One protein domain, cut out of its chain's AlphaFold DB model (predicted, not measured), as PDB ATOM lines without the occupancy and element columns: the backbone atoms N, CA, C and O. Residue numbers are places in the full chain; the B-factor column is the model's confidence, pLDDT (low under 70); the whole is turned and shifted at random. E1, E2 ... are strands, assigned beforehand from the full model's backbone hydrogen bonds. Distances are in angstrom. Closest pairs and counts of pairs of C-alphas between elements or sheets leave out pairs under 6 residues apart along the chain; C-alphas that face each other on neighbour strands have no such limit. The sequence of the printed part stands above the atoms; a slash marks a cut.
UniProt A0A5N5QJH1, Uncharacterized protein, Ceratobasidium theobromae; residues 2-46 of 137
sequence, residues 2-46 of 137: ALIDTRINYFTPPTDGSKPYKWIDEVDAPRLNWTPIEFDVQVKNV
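Overview. This is residues 2 to 46 of the 137 residues of an uncharacterized protein of Ceratobasidium theobromae (UniProt A0A5N5QJH1). The domain is a long two-stranded ribbon, E1 and E2 side by side as an antiparallel hairpin, with a wide loop, residues 12 to 35, as a head at one end and the first and last printed residues at the other. The ribbon does not run straight, for both strands bend. The printed part has 45 residues with no named helix and two named strands, E1 then E2 along the chain, in one sheet of order E1 - E2. The class is all strand, though under half of the residues, 18 of 45, are in named elements. The whole is extended, with a radius of gyration of the C-alphas of 15.2 A and spans of 46 by 23 by 13 A.

Along the chain. E1 is residues 3 to 11, 24.0 A from first to last C-alpha, and begins with C-alpha 3 at (171.655, 136.487, 118.285). E2 is residues 36 to 44, 22.8 A long, from C-alpha 36 at (173.013, 124.357, 138.810) to C-alpha 44 at (169.693, 132.233, 117.639).

Arrangement. E1 and E2 are antiparallel neighbours, with 152 degrees between their N-to-C directions. C-alphas that face each other include 3 and 44, 4.7 A apart, and 11 and 36, 5.0 A apart. N 10 and O 37, at 2.8 A, and N 43 and O 4, at 2.9 A, are within hydrogen-bond range. E1 bends by 51 degrees at residue 6, and E2 by 56 degrees at residue 40.

Size, cuts and confidence. The C-alphas of Ala 2 and Asp 28 are the two farthest apart, 46.7 A, while those of Ala 2 and Val 46 are 8.3 A apart. The outline is only just a rod. The link from E1 to E2, 24 residues, is long. The printed part has no cut, its mean pLDDT is 85.4, and no printed residue is under 70.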
ATOM      1  N   ALA A   2     169.391 137.300 113.998       77.56
ATOM      2  CA  ALA A   2     169.761 137.955 115.260       77.56
ATOM      3  C   ALA A   2     170.175 136.921 116.326       77.56
ATOM      4  O   ALA A   2     169.580 135.840 116.394       77.56
ATOM      5  N   LEU A   3     171.175 137.266 117.139       83.69
ATOM      6  CA  LEU A   3     171.655 136.487 118.285       83.69
ATOM      7  C   LEU A   3     171.347 137.258 119.570       83.69
ATOM      8  O   LEU A   3     171.437 138.484 119.584       83.69
ATOM      9  N   ILE A   4     170.965 136.537 120.621       86.75
ATOM     10  CA  ILE A   4     170.746 137.085 121.961       86.75
ATOM     11  C   ILE A   4     171.611 136.284 122.930       86.75
ATOM     12  O   ILE A   4     171.508 135.055 122.969       86.75
ATOM     13  N   ASP A   5     172.442 136.977 123.704       88.69
ATOM     14  CA  ASP A   5     173.194 136.375 124.802       88.69
ATOM     15  C   ASP A   5     172.265 136.167 126.004       88.69
ATOM     16  O   ASP A   5     171.530 137.069 126.413       88.69
ATOM     17  N   THR A   6     172.262 134.957 126.556       88.19
ATOM     18  CA  THR A   6     171.467 134.606 127.737       88.19
ATOM     19  C   THR A   6     172.182 133.557 128.577       88.19
ATOM     20  O   THR A   6     173.114 132.905 128.111       88.19
ATOM     21  N   ARG A   7     171.720 133.353 129.809       86.94
ATOM     22  CA  ARG A   7     172.237 132.320 130.709       86.94
ATOM     23  C   ARG A   7     171.298 131.128 130.744       86.94
ATOM     24  O   ARG A   7     170.093 131.287 130.938       86.94
ATOM     25  N   ILE A   8     171.853 129.931 130.572       87.94
ATOM     26  CA  ILE A   8     171.136 128.666 130.756       87.94
ATOM     27  C   ILE A   8     171.756 127.891 131.915       87.94
ATOM     28  O   ILE A   8     172.975 127.755 132.012       87.94
ATOM     29  N   ASN A   9     170.888 127.338 132.759       88.62
ATOM     30  CA  ASN A   9     171.270 126.515 133.898       88.62
ATOM     31  C   ASN A   9     171.452 125.063 133.461       88.62
ATOM     32  O   ASN A   9     170.517 124.430 132.968       88.62
ATOM     33  N   TYR A  10     172.639 124.523 133.696       80.62
ATOM     34  CA  TYR A  10     172.956 123.120 133.478       80.62
ATOM     35  C   TYR A  10     173.013 122.374 134.808       80.62
ATOM     36  O   TYR A  10     173.478 122.889 135.824       80.62
ATOM     37  N   PHE A  11     172.527 121.136 134.793       84.12
ATOM     38  CA  PHE A  11     172.571 120.257 135.952       84.12
ATOM     39  C   PHE A  11     174.007 119.805 136.233       84.12
ATOM     40  O   PHE A  11     174.687 119.312 135.329       84.12
ATOM     41  N   THR A  12     174.425 119.881 137.498       82.88
ATOM     42  CA  THR A  12     175.600 119.153 137.979       82.88
ATOM     43  C   THR A  12     175.242 118.177 139.085       82.88
ATOM     44  O   THR A  12     174.503 118.546 139.996       82.88
ATOM     45  N   PRO A  13     175.740 116.928 139.015       80.06
ATOM     46  CA  PRO A  13     175.502 115.956 140.069       80.06
ATOM     47  C   PRO A  13     176.162 116.413 141.380       80.06
ATOM     48  O   PRO A  13     177.191 117.094 141.327       80.06
ATOM     49  N   PRO A  14     175.610 116.031 142.547       87.31
ATOM     50  CA  PRO A  14     176.240 116.303 143.835       87.31
ATOM     51  C   PRO A  14     177.676 115.769 143.870       87.31
ATOM     52  O   PRO A  14     177.926 114.637 143.456       87.31
ATOM     53  N   THR A  15     178.613 116.557 144.404       80.50
ATOM     54  CA  THR A  15     180.033 116.171 144.539       80.50
ATOM     55  C   THR A  15     180.212 114.897 145.370       80.50
ATOM     56  O   THR A  15     181.150 114.138 145.156       80.50
ATOM     57  N   ASP A  16     179.274 114.648 146.281       79.19
ATOM     58  CA  ASP A  16     179.195 113.478 147.157       79.19
ATOM     59  C   ASP A  16     178.713 112.197 146.437       79.19
ATOM     60  O   ASP A  16     178.650 111.119 147.016       79.19
ATOM     61  N   GLY A  17     178.317 112.287 145.161       80.94
ATOM     62  CA  GLY A  17     177.816 111.144 144.387       80.94
ATOM     63  C   GLY A  17     176.447 110.614 144.837       80.94
ATOM     64  O   GLY A  17     175.918 109.672 144.242       80.94
ATOM     65  N   SER A  18     175.846 111.226 145.858       86.81
ATOM     66  CA  SER A  18     174.496 110.924 146.315       86.81
ATOM     67  C   SER A  18     173.448 111.204 145.231       86.81
ATOM     68  O   SER A  18     173.648 111.985 144.296       86.81
ATOM     69  N   LYS A  19     172.298 110.525 145.332       84.06
ATOM     70  CA  LYS A  19     171.199 110.712 144.376       84.06
ATOM     71  C   LYS A  19     170.699 112.164 144.455       84.06
ATOM     72  O   LYS A  19     170.406 112.629 145.558       84.06
ATOM     73  N   PRO A  20     170.576 112.878 143.323       88.69
ATOM     74  CA  PRO A  20     170.045 114.231 143.324       88.69
ATOM     75  C   PRO A  20     168.576 114.214 143.752       88.69
ATOM     76  O   PRO A  20     167.791 113.404 143.258       88.69
ATOM     77  N   TYR A  21     168.206 115.120 144.650       85.81
ATOM     78  CA  TYR A  21     166.833 115.315 145.092       85.81
ATOM     79  C   TYR A  21     166.454 116.795 145.049       85.81
ATOM     80  O   TYR A  21     167.302 117.690 145.098       85.81
ATOM     81  N   LYS A  22     165.149 117.045 144.939       88.62
ATOM     82  CA  LYS A  22     164.544 118.359 145.134       88.62
ATOM     83  C   LYS A  22     163.203 118.169 145.829       88.62
ATOM     84  O   LYS A  22     162.297 117.579 145.246       88.62
ATOM     85  N   TRP A  23     163.082 118.668 147.049       86.19
ATOM     86  CA  TRP A  23     161.840 118.617 147.810       86.19
ATOM     87  C   TRP A  23     160.875 119.700 147.325       86.19
ATOM     88  O   TRP A  23     161.257 120.859 147.103       86.19
ATOM     89  N   ILE A  24     159.622 119.302 147.114       86.50
ATOM     90  CA  ILE A  24     158.520 120.212 146.782       86.50
ATOM     91  C   ILE A  24     157.941 120.777 148.083       86.50
ATOM     92  O   ILE A  24     157.805 121.996 148.200       86.50
ATOM     93  N   ASP A  25     157.733 119.912 149.071       88.19
ATOM     94  CA  ASP A  25     157.201 120.257 150.389       88.19
ATOM     95  C   ASP A  25     158.240 120.937 151.296       88.19
ATOM     96  O   ASP A  25     159.443 120.963 151.005       88.19
ATOM     97  N   GLU A  26     157.765 121.521 152.396       82.69
ATOM     98  CA  GLU A  26     158.613 122.036 153.470       82.69
ATOM     99  C   GLU A  26     158.992 120.892 154.411       82.69
ATOM    100  O   GLU A  26     158.171 120.372 155.163       82.69
ATOM    101  N   VAL A  27     160.253 120.477 154.331       83.56
ATOM    102  CA  VAL A  27     160.860 119.449 155.181       83.56
ATOM    103  C   VAL A  27     162.017 120.069 155.959       83.56
ATOM    104  O   VAL A  27     162.637 121.018 155.477       83.56
ATOM    105  N   ASP A  28     162.341 119.519 157.131       85.81
ATOM    106  CA  ASP A  28     163.512 119.918 157.931       85.81
ATOM    107  C   ASP A  28     164.812 119.342 157.335       85.81
ATOM    108  O   ASP A  28     165.534 118.543 157.928       85.81
ATOM    109  N   ALA A  29     165.044 119.661 156.064       84.44
ATOM    110  CA  ALA A  29     166.203 119.267 155.284       84.44
ATOM    111  C   ALA A  29     166.449 120.301 154.174       84.44
ATOM    112  O   ALA A  29     165.519 121.000 153.751       84.44
ATOM    113  N   PRO A  30     167.681 120.394 153.637       84.56
ATOM    114  CA  PRO A  30     167.948 121.221 152.469       84.56
ATOM    115  C   PRO A  30     166.980 120.878 151.337       84.56
ATOM    116  O   PRO A  30     166.765 119.709 151.043       84.56
ATOM    117  N   ARG A  31     166.400 121.878 150.664       85.75
ATOM    118  CA  ARG A  31     165.412 121.635 149.595       85.75
ATOM    119  C   ARG A  31     165.997 120.945 148.362       85.75
ATOM    120  O   ARG A  31     165.246 120.375 147.582       85.75
ATOM    121  N   LEU A  32     167.306 121.029 148.152       88.88
ATOM    122  CA  LEU A  32     168.042 120.429 147.040       88.88
ATOM    123  C   LEU A  32     169.481 120.145 147.481       88.88
ATOM    124  O   LEU A  32     170.023 120.882 148.300       88.88
ATOM    125  N   ASN A  33     170.097 119.103 146.922       88.06
ATOM    126  CA  ASN A  33     171.491 118.713 147.194       88.06
ATOM    127  C   ASN A  33     172.446 118.919 146.007       88.06
ATOM    128  O   ASN A  33     173.581 118.451 146.041       88.06
ATOM    129  N   TRP A  34     171.992 119.576 144.943       85.44
ATOM    130  CA  TRP A  34     172.782 119.849 143.747       85.44
ATOM    131  C   TRP A  34     172.662 121.317 143.371       85.44
ATOM    132  O   TRP A  34     171.589 121.900 143.467       85.44
ATOM    133  N   THR A  35     173.746 121.912 142.896       85.06
ATOM    134  CA  THR A  35     173.746 123.303 142.435       85.06
ATOM    135  C   THR A  35     173.719 123.314 140.907       85.06
ATOM    136  O   THR A  35     174.424 122.514 140.295       85.06
ATOM    137  N   PRO A  36     172.892 124.143 140.247       83.81
ATOM    138  CA  PRO A  36     173.013 124.357 138.810       83.81
ATOM    139  C   PRO A  36     174.259 125.191 138.491       83.81
ATOM    140  O   PRO A  36     174.611 126.093 139.247       83.81
ATOM    141  N   ILE A  37     174.887 124.933 137.345       86.56
ATOM    142  CA  ILE A  37     175.932 125.802 136.795       86.56
ATOM    143  C   ILE A  37     175.327 126.654 135.684       86.56
ATOM    144  O   ILE A  37     174.673 126.132 134.780       86.56
ATOM    145  N   GLU A  38     175.561 127.958 135.748       88.31
ATOM    146  CA  GLU A  38     175.171 128.904 134.706       88.31
ATOM    147  C   GLU A  38     176.179 128.870 133.557       88.31
ATOM    148  O   GLU A  38     177.390 128.935 133.770       88.31
ATOM    149  N   PHE A  39     175.677 128.786 132.329       84.12
ATOM    150  CA  PHE A  39     176.479 128.947 131.124       84.12
ATOM    151  C   PHE A  39     175.888 130.061 130.272       84.12
ATOM    152  O   PHE A  39     174.701 130.026 129.933       84.12
ATOM    153  N   ASP A  40     176.732 131.014 129.887       87.12
ATOM    154  CA  ASP A  40     176.386 131.996 128.868       87.12
ATOM    155  C   ASP A  40     176.302 131.292 127.509       87.12
ATOM    156  O   ASP A  40     177.238 130.627 127.049       87.12
ATOM    157  N   VAL A  41     175.142 131.403 126.872       86.06
ATOM    158  CA  VAL A  41     174.862 130.817 125.568       86.06
ATOM    159  C   VAL A  41     174.252 131.855 124.643       86.06
ATOM    160  O   VAL A  41     173.474 132.719 125.045       86.06
ATOM    161  N   GLN A  42     174.562 131.709 123.362       88.25
ATOM    162  CA  GLN A  42     173.939 132.490 122.308       88.25
ATOM    163  C   GLN A  42     172.710 131.763 121.784       88.25
ATOM    164  O   GLN A  42     172.806 130.680 121.201       88.25
ATOM    165  N   VAL A  43     171.547 132.379 121.968       86.94
ATOM    166  CA  VAL A  43     170.292 131.907 121.389       86.94
ATOM    167  C   VAL A  43     170.085 132.593 120.048       86.94
ATOM    168  O   VAL A  43     170.085 133.818 119.931       86.94
ATOM    169  N   LYS A  44     169.897 131.778 119.012       85.62
ATOM    170  CA  LYS A  44     169.693 132.233 117.639       85.62
ATOM    171  C   LYS A  44     168.208 132.347 117.321       85.62
ATOM    172  O   LYS A  44     167.462 131.385 117.484       85.62
ATOM    173  N   ASN A  45     167.788 133.499 116.799       85.88
ATOM    174  CA  ASN A  45     166.451 133.646 116.231       85.88
ATOM    175  C   ASN A  45     166.390 132.957 114.857       85.88
ATOM    176  O   ASN A  45     167.191 133.251 113.967       85.88
ATOM    177  N   VAL A  46     165.431 132.045 114.705       86.19
ATOM    178  CA  VAL A  46     165.259 131.192 113.517       86.19
ATOM    179  C   VAL A  46     164.128 131.650 112.591       86.19
ATOM    180  O   VAL A  46     163.866 131.006 111.578       86.19
TER     181      VAL A  46